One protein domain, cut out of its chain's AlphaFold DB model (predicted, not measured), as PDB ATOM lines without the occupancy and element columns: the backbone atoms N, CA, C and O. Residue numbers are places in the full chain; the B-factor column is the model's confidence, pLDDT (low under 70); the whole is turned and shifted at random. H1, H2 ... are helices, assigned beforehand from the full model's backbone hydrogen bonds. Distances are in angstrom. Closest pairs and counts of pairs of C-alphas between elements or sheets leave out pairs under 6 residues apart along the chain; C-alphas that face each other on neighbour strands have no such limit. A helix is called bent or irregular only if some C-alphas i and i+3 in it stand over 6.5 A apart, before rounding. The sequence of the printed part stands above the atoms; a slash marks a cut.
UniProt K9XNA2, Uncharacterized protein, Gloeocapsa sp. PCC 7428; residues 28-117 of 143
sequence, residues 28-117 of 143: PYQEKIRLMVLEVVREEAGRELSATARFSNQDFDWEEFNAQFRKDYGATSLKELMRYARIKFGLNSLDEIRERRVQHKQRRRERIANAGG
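What this domain is: This is residues 28 to 117 of the 143 residues of an uncharacterized protein of Gloeocapsa sp. PCC 7428 (UniProt K9XNA2). One long helix, H1, runs through the middle, and three other helices pack on it from three different sides: H3 roughly alongside it, H2 and H4 crossing it steeply. H2, H3 and H4 each touch H1 but not one another, and the far end of H4 with the residues after it, residues 110 to 116, sticks out. The printed part has 90 residues with four named helices, in the order H1, H2, H3, H4, and no named strand; its class is all helix. It is compact, with a radius of gyration of the C-alphas of 14.0 A, and its C-alphas span 37 by 27 by 23 A.

Where its parts are: The longest helix, H1, holds residues 29 to 55 and measures 39.5 A from first to last C-alpha; C-alpha 29 is at (-18.735, 24.857, 20.136) and C-alpha 55 at (-10.912, 3.246, 52.313). H4, residues 94 to 114, measures 30.2 A and ends with C-alpha 114 at (-24.514, -5.855, 35.392). H2, residues 62 to 73, and H3, residues 78 to 89, each measure 15.6 A. No helix is bent or irregular.

How they stand to each other: H1 is the hub, touching the three other helices. It touches H3 with its residues 33 to 44 alone; the closest C-alphas, those of Arg 34 and Leu 78, are 4.9 A apart, and the two helices run the same way at a shallow tilt of 29 degrees. It touches H4 with its residues 36 to 43 alone, against residues 97 to 104 of H4, at a steep tilt of 56 degrees, the same way; the closest C-alphas, those of Val 40 and Arg 101, are 6.0 A apart. It touches H2 with its residues 38 to 46 alone, at a steep tilt of 46 degrees, opposite ways; the closest C-alphas, those of Arg 42 and Phe 69, are 7.0 A apart. The packing is mostly crossed, but only just, with 1 of these 3 pairs at a shallow tilt. H3 and H4 are near each other, only just short of touching, with their closest C-alphas 8.1 A apart. H2 is apart from H3 and from H4. In H1, H2, H3 and H4 every O i to N i+4 pair is within hydrogen-bond range.

The domain as a whole: The two C-alphas farthest apart, those of Pro 28 and Asn 57, are separated by 43.1 A. The printed part runs from residue 28 to residue 117 with no cut. The links from H2 to H3 and from H3 to H4 are tight, with 4 residues each, and the link from H1 to H2 is short, with 6. The mean pLDDT of the printed part is 91.8; residues 116 and 117 are under 70.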
ATOM      1  N   PRO A  28     -22.702  27.301  21.548       87.69
ATOM      2  CA  PRO A  28     -21.478  27.455  20.774       87.69
ATOM      3  C   PRO A  28     -20.510  26.300  21.042       87.69
ATOM      4  O   PRO A  28     -20.475  25.722  22.129       87.69
ATOM      5  N   TYR A  29     -19.669  25.983  20.057       86.38
ATOM      6  CA  TYR A  29     -18.735  24.857  20.136       86.38
ATOM      7  C   TYR A  29     -17.811  24.914  21.364       86.38
ATOM      8  O   TYR A  29     -17.645  23.916  22.063       86.38
ATOM      9  N   GLN A  30     -17.294  26.097  21.699       88.12
ATOM     10  CA  GLN A  30     -16.460  26.298  22.890       88.12
ATOM     11  C   GLN A  30     -17.185  25.937  24.194       88.12
ATOM     12  O   GLN A  30     -16.581  25.362  25.098       88.12
ATOM     13  N   GLU A  31     -18.492  26.197  24.277       91.25
ATOM     14  CA  GLU A  31     -19.291  25.821  25.444       91.25
ATOM     15  C   GLU A  31     -19.512  24.307  25.502       91.25
ATOM     16  O   GLU A  31     -19.440  23.718  26.579       91.25
ATOM     17  N   LYS A  32     -19.665  23.637  24.351       90.88
ATOM     18  CA  LYS A  32     -19.705  22.165  24.291       90.88
ATOM     19  C   LYS A  32     -18.412  21.558  24.851       90.88
ATOM     20  O   LYS A  32     -18.475  20.635  25.661       90.88
ATOM     21  N   ILE A  33     -17.248  22.102  24.475       93.31
ATOM     22  CA  ILE A  33     -15.954  21.666  25.026       93.31
ATOM     23  C   ILE A  33     -15.894  21.944  26.530       93.31
ATOM     24  O   ILE A  33     -15.546  21.050  27.298       93.31
ATOM     25  N   ARG A  34     -16.261  23.152  26.974       95.50
ATOM     26  CA  ARG A  34     -16.257  23.519  28.399       95.50
ATOM     27  C   ARG A  34     -17.077  22.541  29.234       95.50
ATOM     28  O   ARG A  34     -16.574  22.028  30.231       95.50
ATOM     29  N   LEU A  35     -18.300  22.243  28.800       94.25
ATOM     30  CA  LEU A  35     -19.195  21.302  29.474       94.25
ATOM     31  C   LEU A  35     -18.642  19.872  29.468       94.25
ATOM     32  O   LEU A  35     -18.749  19.179  30.477       94.25
ATOM     33  N   MET A  36     -18.001  19.446  28.375       94.69
ATOM     34  CA  MET A  36     -17.332  18.145  28.299       94.69
ATOM     35  C   MET A  36     -16.204  18.028  29.332       94.69
ATOM     36  O   MET A  36     -16.146  17.045  30.070       94.69
ATOM     37  N   VAL A  37     -15.315  19.022  29.410       96.31
ATOM     38  CA  VAL A  37     -14.208  19.012  30.380       96.31
ATOM     39  C   VAL A  37     -14.754  19.077  31.809       96.31
ATOM     40  O   VAL A  37     -14.300  18.322  32.667       96.31
ATOM     41  N   LEU A  38     -15.765  19.917  32.061       96.88
ATOM     42  CA  LEU A  38     -16.435  20.018  33.360       96.88
ATOM     43  C   LEU A  38     -17.021  18.670  33.805       96.88
ATOM     44  O   LEU A  38     -16.868  18.284  34.963       96.88
ATOM     45  N   GLU A  39     -17.668  17.941  32.889       94.69
ATOM     46  CA  GLU A  39     -18.227  16.612  33.149       94.69
ATOM     47  C   GLU A  39     -17.139  15.617  33.574       94.69
ATOM     48  O   GLU A  39     -17.304  14.931  34.585       94.69
ATOM     49  N   VAL A  40     -16.027  15.567  32.835       96.19
ATOM     50  CA  VAL A  40     -14.918  14.643  33.115       96.19
ATOM     51  C   VAL A  40     -14.254  14.969  34.449       96.19
ATOM     52  O   VAL A  40     -14.067  14.072  35.267       96.19
ATOM     53  N   VAL A  41     -13.952  16.246  34.706       96.56
ATOM     54  CA  VAL A  41     -13.347  16.698  35.970       96.56
ATOM     55  C   VAL A  41     -14.243  16.347  37.158       96.56
ATOM     56  O   VAL A  41     -13.746  15.852  38.168       96.56
ATOM     57  N   ARG A  42     -15.562  16.548  37.036       96.81
ATOM     58  CA  ARG A  42     -16.532  16.182  38.078       96.81
ATOM     59  C   ARG A  42     -16.498  14.690  38.388       96.81
ATOM     60  O   ARG A  42     -16.476  14.301  39.551       96.81
ATOM     61  N   GLU A  43     -16.537  13.858  37.352       95.50
ATOM     62  CA  GLU A  43     -16.576  12.405  37.508       95.50
ATOM     63  C   GLU A  43     -15.259  11.864  38.088       95.50
ATOM     64  O   GLU A  43     -15.304  11.005  38.966       95.50
ATOM     65  N   GLU A  44     -14.100  12.373  37.655       96.19
ATOM     66  CA  GLU A  44     -12.795  11.995  38.223       96.19
ATOM     67  C   GLU A  44     -12.683  12.407  39.699       96.19
ATOM     68  O   GLU A  44     -12.403  11.564  40.550       96.19
ATOM     69  N   ALA A  45     -13.011  13.663  40.028       96.19
ATOM     70  CA  ALA A  45     -12.977  14.153  41.407       96.19
ATOM     71  C   ALA A  45     -13.902  13.344  42.328       96.19
ATOM     72  O   ALA A  45     -13.497  12.912  43.406       96.19
ATOM     73  N   GLY A  46     -15.139  13.088  41.892       95.75
ATOM     74  CA  GLY A  46     -16.078  12.284  42.667       95.75
ATOM     75  C   GLY A  46     -15.595  10.845  42.849       95.75
ATOM     76  O   GLY A  46     -15.773  10.264  43.915       95.75
ATOM     77  N   ARG A  47     -14.934  10.257  41.840       93.19
ATOM     78  CA  ARG A  47     -14.391   8.896  41.937       93.19
ATOM     79  C   ARG A  47     -13.269   8.812  42.952       93.19
ATOM     80  O   ARG A  47     -13.317   7.905  43.781       93.19
ATOM     81  N   GLU A  48     -12.319   9.740  42.914       94.56
ATOM     82  CA  GLU A  48     -11.237   9.803  43.897       94.56
ATOM     83  C   GLU A  48     -11.789   9.947  45.314       94.56
ATOM     84  O   GLU A  48     -11.483   9.122  46.172       94.56
ATOM     85  N   LEU A  49     -12.692  10.906  45.542       95.12
ATOM     86  CA  LEU A  49     -13.294  11.123  46.859       95.12
ATOM     87  C   LEU A  49     -14.114   9.917  47.330       95.12
ATOM     88  O   LEU A  49     -13.991   9.500  48.482       95.12
ATOM     89  N   SER A  50     -14.889   9.299  46.437       94.88
ATOM     90  CA  SER A  50     -15.641   8.083  46.757       94.88
ATOM     91  C   SER A  50     -14.725   6.908  47.105       94.88
ATOM     92  O   SER A  50     -15.053   6.106  47.978       94.88
ATOM     93  N   ALA A  51     -13.564   6.796  46.451       93.00
ATOM     94  CA  ALA A  51     -12.579   5.774  46.762       93.00
ATOM     95  C   ALA A  51     -11.951   6.039  48.135       93.00
ATOM     96  O   ALA A  51     -11.911   5.134  48.964       93.00
ATOM     97  N   THR A  52     -11.540   7.278  48.416       93.81
ATOM     98  CA  THR A  52     -10.995   7.680  49.721       93.81
ATOM     99  C   THR A  52     -11.982   7.438  50.864       93.81
ATOM    100  O   THR A  52     -11.587   6.902  51.902       93.81
ATOM    101  N   ALA A  53     -13.262   7.768  50.670       93.75
ATOM    102  CA  ALA A  53     -14.314   7.512  51.652       93.75
ATOM    103  C   ALA A  53     -14.459   6.009  51.935       93.75
ATOM    104  O   ALA A  53     -14.422   5.597  53.092       93.75
ATOM    105  N   ARG A  54     -14.477   5.172  50.886       91.88
ATOM    106  CA  ARG A  54     -14.506   3.705  51.027       91.88
ATOM    107  C   ARG A  54     -13.316   3.165  51.816       91.88
ATOM    108  O   ARG A  54     -13.510   2.325  52.686       91.88
ATOM    109  N   PHE A  55     -12.102   3.651  51.551       91.94
ATOM    110  CA  PHE A  55     -10.912   3.246  52.313       91.94
ATOM    111  C   PHE A  55     -10.960   3.695  53.776       91.94
ATOM    112  O   PHE A  55     -10.408   3.022  54.641       91.94
ATOM    113  N   SER A  56     -11.638   4.807  54.050       93.44
ATOM    114  CA  SER A  56     -11.799   5.370  55.394       93.44
ATOM    115  C   SER A  56     -13.060   4.865  56.108       93.44
ATOM    116  O   SER A  56     -13.375   5.344  57.194       93.44
ATOM    117  N   ASN A  57     -13.785   3.915  55.504       92.00
ATOM    118  CA  ASN A  57     -15.063   3.385  55.982       92.00
ATOM    119  C   ASN A  57     -16.120   4.478  56.256       92.00
ATOM    120  O   ASN A  57     -16.897   4.387  57.207       92.00
ATOM    121  N   GLN A  58     -16.107   5.521  55.422       92.88
ATOM    122  CA  GLN A  58     -17.073   6.616  55.396       92.88
ATOM    123  C   GLN A  58     -17.992   6.485  54.181       92.88
ATOM    124  O   GLN A  58     -17.595   5.961  53.134       92.88
ATOM    125  N   ASP A  59     -19.202   7.019  54.309       92.12
ATOM    126  CA  ASP A  59     -20.141   7.116  53.199       92.12
ATOM    127  C   ASP A  59     -19.800   8.303  52.296       92.12
ATOM    128  O   ASP A  59     -19.322   9.345  52.744       92.12
ATOM    129  N   PHE A  60     -20.047   8.135  50.998       94.50
ATOM    130  CA  PHE A  60     -19.879   9.190  50.005       94.50
ATOM    131  C   PHE A  60     -21.194   9.428  49.274       94.50
ATOM    132  O   PHE A  60     -21.653   8.564  48.518       94.50
ATOM    133  N   ASP A  61     -21.768  10.611  49.479       95.62
ATOM    134  CA  ASP A  61     -22.984  11.038  48.803       95.62
ATOM    135  C   ASP A  61     -22.654  11.700  47.456       95.62
ATOM    136  O   ASP A  61     -22.108  12.805  47.364       95.62
ATOM    137  N   TRP A  62     -23.008  10.999  46.379       93.56
ATOM    138  CA  TRP A  62     -22.847  11.497  45.017       93.56
ATOM    139  C   TRP A  62     -23.768  12.673  44.694       93.56
ATOM    140  O   TRP A  62     -23.402  13.512  43.870       93.56
ATOM    141  N   GLU A  63     -24.968  12.721  45.263       95.19
ATOM    142  CA  GLU A  63     -25.942  13.774  44.994       95.19
ATOM    143  C   GLU A  63     -25.485  15.096  45.610       95.19
ATOM    144  O   GLU A  63     -25.395  16.103  44.896       95.19
ATOM    145  N   GLU A  64     -25.084  15.061  46.881       96.62
ATOM    146  CA  GLU A  64     -24.532  16.220  47.585       96.62
ATOM    147  C   GLU A  64     -23.256  16.728  46.901       96.62
ATOM    148  O   GLU A  64     -23.160  17.912  46.556       96.62
ATOM    149  N   PHE A  65     -22.316  15.826  46.589       97.25
ATOM    150  CA  PHE A  65     -21.105  16.177  45.847       97.25
ATOM    151  C   PHE A  65     -21.435  16.854  44.510       97.25
ATOM    152  O   PHE A  65     -20.853  17.882  44.169       97.25
ATOM    153  N   ASN A  66     -22.394  16.322  43.747       95.62
ATOM    154  CA  ASN A  66     -22.766  16.886  42.451       95.62
ATOM    155  C   ASN A  66     -23.439  18.258  42.566       95.62
ATOM    156  O   ASN A  66     -23.316  19.071  41.644       95.62
ATOM    157  N   ALA A  67     -24.196  18.504  43.633       96.19
ATOM    158  CA  ALA A  67     -24.792  19.806  43.898       96.19
ATOM    159  C   ALA A  67     -23.706  20.835  44.244       96.19
ATOM    160  O   ALA A  67     -23.637  21.892  43.612       96.19
ATOM    161  N   GLN A  68     -22.809  20.484  45.167       96.88
ATOM    162  CA  GLN A  68     -21.715  21.349  45.596       96.88
ATOM    163  C   GLN A  68     -20.728  21.625  44.452       96.88
ATOM    164  O   GLN A  68     -20.412  22.777  44.170       96.88
ATOM    165  N   PHE A  69     -20.336  20.596  43.696       97.12
ATOM    166  CA  PHE A  69     -19.451  20.751  42.542       97.12
ATOM    167  C   PHE A  69     -20.042  21.694  41.486       97.12
ATOM    168  O   PHE A  69     -19.334  22.536  40.937       97.12
ATOM    169  N   ARG A  70     -21.347  21.590  41.194       95.12
ATOM    170  CA  ARG A  70     -22.017  22.496  40.246       95.12
ATOM    171  C   ARG A  70     -22.054  23.934  40.752       95.12
ATOM    172  O   ARG A  70     -21.891  24.847  39.947       95.12
ATOM    173  N   LYS A  71     -22.251  24.131  42.055       96.44
ATOM    174  CA  LYS A  71     -22.225  25.454  42.681       96.44
ATOM    175  C   LYS A  71     -20.838  26.092  42.593       96.44
ATOM    176  O   LYS A  71     -20.740  27.265  42.249       96.44
ATOM    177  N   ASP A  72     -19.793  25.311  42.851       96.06
ATOM    178  CA  ASP A  72     -18.422  25.820  42.940       96.06
ATOM    179  C   ASP A  72     -17.768  25.996  41.565       96.06
ATOM    180  O   ASP A  72     -17.068  26.981  41.334       96.06
ATOM    181  N   TYR A  73     -18.017  25.065  40.637       95.88
ATOM    182  CA  TYR A  73     -17.300  24.987  39.359       95.88
ATOM    183  C   TYR A  73     -18.183  25.169  38.115       95.88
ATOM    184  O   TYR A  73     -17.682  25.192  36.990       95.88
ATOM    185  N   GLY A  74     -19.505  25.313  38.266       93.62
ATOM    186  CA  GLY A  74     -20.432  25.392  37.128       93.62
ATOM    187  C   GLY A  74     -20.158  26.565  36.177       93.62
ATOM    188  O   GLY A  74     -20.339  26.434  34.963       93.62
ATOM    189  N   ALA A  75     -19.661  27.684  36.709       94.38
ATOM    190  CA  ALA A  75     -19.302  28.884  35.950       94.38
ATOM    191  C   ALA A  75     -17.807  28.964  35.572       94.38
ATOM    192  O   ALA A  75     -17.383  29.945  34.966       94.38
ATOM    193  N   THR A  76     -16.998  27.956  35.916       95.69
ATOM    194  CA  THR A  76     -15.549  27.964  35.666       95.69
ATOM    195  C   THR A  76     -15.233  27.955  34.173       95.69
ATOM    196  O   THR A  76     -15.898  27.286  33.373       95.69
ATOM    197  N   SER A  77     -14.195  28.702  33.795       96.56
ATOM    198  CA  SER A  77     -13.753  28.829  32.405       96.56
ATOM    199  C   SER A  77     -13.113  27.539  31.873       96.56
ATOM    200  O   SER A  77     -12.544  26.749  32.627       96.56
ATOM    201  N   LEU A  78     -13.131  27.336  30.549       95.25
ATOM    202  CA  LEU A  78     -12.474  26.179  29.920       95.25
ATOM    203  C   LEU A  78     -10.973  26.112  30.260       95.25
ATOM    204  O   LEU A  78     -10.461  25.038  30.563       95.25
ATOM    205  N   LYS A  79     -10.273  27.255  30.268       95.31
ATOM    206  CA  LYS A  79      -8.836  27.336  30.584       95.31
ATOM    207  C   LYS A  79      -8.527  26.814  31.991       95.31
ATOM    208  O   LYS A  79      -7.574  26.059  32.180       95.31
ATOM    209  N   GLU A  80      -9.343  27.182  32.974       96.81
ATOM    210  CA  GLU A  80      -9.189  26.713  34.355       96.81
ATOM    211  C   GLU A  80      -9.548  25.236  34.508       96.81
ATOM    212  O   GLU A  80      -8.820  24.500  35.172       96.81
ATOM    213  N   LEU A  81     -10.608  24.776  33.840       96.50
ATOM    214  CA  LEU A  81     -10.983  23.362  33.836       96.50
ATOM    215  C   LEU A  81      -9.879  22.482  33.236       96.50
ATOM    216  O   LEU A  81      -9.517  21.469  33.832       96.50
ATOM    217  N   MET A  82      -9.273  22.905  32.121       96.62
ATOM    218  CA  MET A  82      -8.110  22.233  31.526       96.62
ATOM    219  C   MET A  82      -6.918  22.204  32.488       96.62
ATOM    220  O   MET A  82      -6.229  21.190  32.609       96.62
ATOM    221  N   ARG A  83      -6.683  23.295  33.225       96.56
ATOM    222  CA  ARG A  83      -5.629  23.349  34.245       96.56
ATOM    223  C   ARG A  83      -5.889  22.355  35.381       96.56
ATOM    224  O   ARG A  83      -4.948  21.685  35.802       96.56
ATOM    225  N   TYR A  84      -7.125  22.239  35.871       95.94
ATOM    226  CA  TYR A  84      -7.469  21.242  36.889       95.94
ATOM    227  C   TYR A  84      -7.300  19.818  36.364       95.94
ATOM    228  O   TYR A  84      -6.668  19.009  37.040       95.94
ATOM    229  N   ALA A  85      -7.779  19.542  35.149       95.56
ATOM    230  CA  ALA A  85      -7.636  18.242  34.501       95.56
ATOM    231  C   ALA A  85      -6.163  17.809  34.409       95.56
ATOM    232  O   ALA A  85      -5.812  16.689  34.784       95.56
ATOM    233  N   ARG A  86      -5.287  18.743  34.029       96.31
ATOM    234  CA  ARG A  86      -3.844  18.518  33.952       96.31
ATOM    235  C   ARG A  86      -3.200  18.290  35.316       96.31
ATOM    236  O   ARG A  86      -2.483  17.313  35.497       96.31
ATOM    237  N   ILE A  87      -3.419  19.198  36.267       96.12
ATOM    238  CA  ILE A  87      -2.706  19.179  37.555       96.12
ATOM    239  C   ILE A  87      -3.191  18.037  38.454       96.12
ATOM    240  O   ILE A  87      -2.391  17.475  39.195       96.12
ATOM    241  N   LYS A  88      -4.490  17.722  38.430       94.88
ATOM    242  CA  LYS A  88      -5.087  16.725  39.329       94.88
ATOM    243  C   LYS A  88      -5.118  15.329  38.725       94.88
ATOM    244  O   LYS A  88      -4.810  14.380  39.429       94.88
ATOM    245  N   PHE A  89      -5.429  15.217  37.435       94.38
ATOM    246  CA  PHE A  89      -5.695  13.922  36.795       94.38
ATOM    247  C   PHE A  89      -4.699  13.566  35.686       94.38
ATOM    248  O   PHE A  89      -4.843  12.527  35.046       94.38
ATOM    249  N   GLY A  90      -3.695  14.416  35.442       94.38
ATOM    250  CA  GLY A  90      -2.672  14.182  34.423       94.38
ATOM    251  C   GLY A  90      -3.181  14.267  32.982       94.38
ATOM    252  O   GLY A  90      -2.475  13.816  32.088       94.38
ATOM    253  N   LEU A  91      -4.375  14.832  32.754       94.00
ATOM    254  CA  LEU A  91      -4.974  14.973  31.424       94.00
ATOM    255  C   LEU A  91      -4.461  16.261  30.762       94.00
ATOM    256  O   LEU A  91      -4.873  17.366  31.123       94.00
ATOM    257  N   ASN A  92      -3.523  16.128  29.830       91.75
ATOM    258  CA  ASN A  92      -2.785  17.240  29.230       91.75
ATOM    259  C   ASN A  92      -3.450  17.804  27.973       91.75
ATOM    260  O   ASN A  92      -3.159  18.941  27.596       91.75
ATOM    261  N   SER A  93      -4.317  17.029  27.321       92.75
ATOM    262  CA  SER A  93      -4.929  17.386  26.041       92.75
ATOM    263  C   SER A  93      -6.438  17.140  26.024       92.75
ATOM    264  O   SER A  93      -6.988  16.392  26.835       92.75
ATOM    265  N   LEU A  94      -7.125  17.779  25.073       90.94
ATOM    266  CA  LEU A  94      -8.550  17.531  24.846       90.94
ATOM    267  C   LEU A  94      -8.816  16.100  24.370       90.94
ATOM    268  O   LEU A  94      -9.868  15.556  24.699       90.94
ATOM    269  N   ASP A  95      -7.883  15.481  23.653       91.75
ATOM    270  CA  ASP A  95      -8.035  14.106  23.168       91.75
ATOM    271  C   ASP A  95      -7.991  13.097  24.316       91.75
ATOM    272  O   ASP A  95      -8.865  12.236  24.406       91.75
ATOM    273  N   GLU A  96      -7.081  13.278  25.276       92.69
ATOM    274  CA  GLU A  96      -7.047  12.467  26.501       92.69
ATOM    275  C   GLU A  96      -8.343  12.620  27.318       92.69
ATOM    276  O   GLU A  96      -8.867  11.650  27.874       92.69
ATOM    277  N   ILE A  97      -8.909  13.832  27.369       92.81
ATOM    278  CA  ILE A  97     -10.191  14.092  28.041       92.81
ATOM    279  C   ILE A  97     -11.349  13.408  27.303       92.81
ATOM    280  O   ILE A  97     -12.227  12.824  27.943       92.81
ATOM    281  N   ARG A  98     -11.361  13.450  25.966       92.19
ATOM    282  CA  ARG A  98     -12.366  12.763  25.139       92.19
ATOM    283  C   ARG A  98     -12.317  11.260  25.364       92.19
ATOM    284  O   ARG A  98     -13.354  10.657  25.644       92.19
ATOM    285  N   GLU A  99     -11.127  10.668  25.315       92.25
ATOM    286  CA  GLU A  99     -10.935   9.245  25.588       92.25
ATOM    287  C   GLU A  99     -11.433   8.893  26.995       92.25
ATOM    288  O   GLU A  99     -12.194   7.939  27.183       92.25
ATOM    289  N   ARG A 100     -11.099   9.722  27.993       92.88
ATOM    290  CA  ARG A 100     -11.546   9.496  29.367       92.88
ATOM    291  C   ARG A 100     -13.068   9.530  29.500       92.88
ATOM    292  O   ARG A 100     -13.642   8.680  30.184       92.88
ATOM    293  N   ARG A 101     -13.735  10.451  28.803       92.50
ATOM    294  CA  ARG A 101     -15.201  10.517  28.751       92.50
ATOM    295  C   ARG A 101     -15.812   9.247  28.159       92.50
ATOM    296  O   ARG A 101     -16.806   8.748  28.690       92.50
ATOM    297  N   VAL A 102     -15.222   8.695  27.096       91.19
ATOM    298  CA  VAL A 102     -15.663   7.415  26.513       91.19
ATOM    299  C   VAL A 102     -15.551   6.296  27.549       91.19
ATOM    300  O   VAL A 102     -16.516   5.561  27.767       91.19
ATOM    301  N   GLN A 103     -14.432   6.220  28.272       90.25
ATOM    302  CA  GLN A 103     -14.247   5.232  29.339       90.25
ATOM    303  C   GLN A 103     -15.269   5.392  30.479       90.25
ATOM    304  O   GLN A 103     -15.733   4.396  31.039       90.25
ATOM    305  N   HIS A 104     -15.639   6.624  30.850       90.19
ATOM    306  CA  HIS A 104     -16.689   6.876  31.846       90.19
ATOM    307  C   HIS A 104     -18.055   6.380  31.374       90.19
ATOM    308  O   HIS A 104     -18.758   5.710  32.137       90.19
ATOM    309  N   LYS A 105     -18.417   6.672  30.117       87.12
ATOM    310  CA  LYS A 105     -19.659   6.181  29.502       87.12
ATOM    311  C   LYS A 105     -19.687   4.655  29.466       87.12
ATOM    312  O   LYS A 105     -20.677   4.063  29.889       87.12
ATOM    313  N   GLN A 106     -18.591   4.026  29.048       86.69
ATOM    314  CA  GLN A 106     -18.468   2.571  28.993       86.69
ATOM    315  C   GLN A 106     -18.651   1.933  30.378       86.69
ATOM    316  O   GLN A 106     -19.517   1.080  30.555       86.69
ATOM    317  N   ARG A 107     -17.958   2.441  31.405       85.44
ATOM    318  CA  ARG A 107     -18.133   1.980  32.794       85.44
ATOM    319  C   ARG A 107     -19.559   2.177  33.313       85.44
ATOM    320  O   ARG A 107     -20.040   1.402  34.138       85.44
ATOM    321  N   ARG A 108     -20.257   3.236  32.884       83.81
ATOM    322  CA  ARG A 108     -21.670   3.446  33.235       83.81
ATOM    323  C   ARG A 108     -22.561   2.391  32.578       83.81
ATOM    324  O   ARG A 108     -23.389   1.820  33.280       83.81
ATOM    325  N   ARG A 109     -22.351   2.106  31.289       78.62
ATOM    326  CA  ARG A 109     -23.068   1.056  30.546       78.62
ATOM    327  C   ARG A 109     -22.873  -0.316  31.188       78.62
ATOM    328  O   ARG A 109     -23.855  -0.992  31.463       78.62
ATOM    329  N   GLU A 110     -21.637  -0.675  31.524       81.88
ATOM    330  CA  GLU A 110     -21.314  -1.941  32.196       81.88
ATOM    331  C   GLU A 110     -22.011  -2.078  33.553       81.88
ATOM    332  O   GLU A 110     -22.559  -3.132  33.858       81.88
ATOM    333  N   ARG A 111     -22.064  -1.008  34.361       80.56
ATOM    334  CA  ARG A 111     -22.801  -1.033  35.638       80.56
ATOM    335  C   ARG A 111     -24.296  -1.283  35.450       80.56
ATOM    336  O   ARG A 111     -24.866  -2.045  36.218       80.56
ATOM    337  N   ILE A 112     -24.916  -0.646  34.456       77.38
ATOM    338  CA  ILE A 112     -26.349  -0.817  34.169       77.38
ATOM    339  C   ILE A 112     -26.625  -2.239  33.672       77.38
ATOM    340  O   ILE A 112     -27.538  -2.892  34.175       77.38
ATOM    341  N   ALA A 113     -25.793  -2.740  32.754       77.62
ATOM    342  CA  ALA A 113     -25.890  -4.104  32.242       77.62
ATOM    343  C   ALA A 113     -25.738  -5.144  33.368       77.62
ATOM    344  O   ALA A 113     -26.553  -6.056  33.486       77.62
ATOM    345  N   ASN A 114     -24.753  -4.962  34.253       75.94
ATOM    346  CA  ASN A 114     -24.514  -5.855  35.392       75.94
ATOM    347  C   ASN A 114     -25.615  -5.777  36.464       75.94
ATOM    348  O   ASN A 114     -25.823  -6.744  37.190       75.94
ATOM    349  N   ALA A 115     -26.332  -4.654  36.565       75.19
ATOM    350  CA  ALA A 115     -27.474  -4.494  37.466       75.19
ATOM    351  C   ALA A 115     -28.772  -5.140  36.931       75.19
ATOM    352  O   ALA A 115     -29.821  -5.001  37.554       75.19
ATOM    353  N   GLY A 116     -28.720  -5.834  35.785       64.12
ATOM    354  CA  GLY A 116     -29.873  -6.513  35.185       64.12
ATOM    355  C   GLY A 116     -30.886  -5.571  34.525       64.12
ATOM    356  O   GLY A 116     -31.986  -6.000  34.178       64.12
ATOM    357  N   GLY A 117     -30.540  -4.292  34.345       56.31
ATOM    358  CA  GLY A 117     -31.395  -3.318  33.680       56.31
ATOM    359  C   GLY A 117     -31.291  -3.431  32.161       56.31
ATOM    360  O   GLY A 117     -30.306  -2.985  31.576       56.31
TER     361      GLY A 117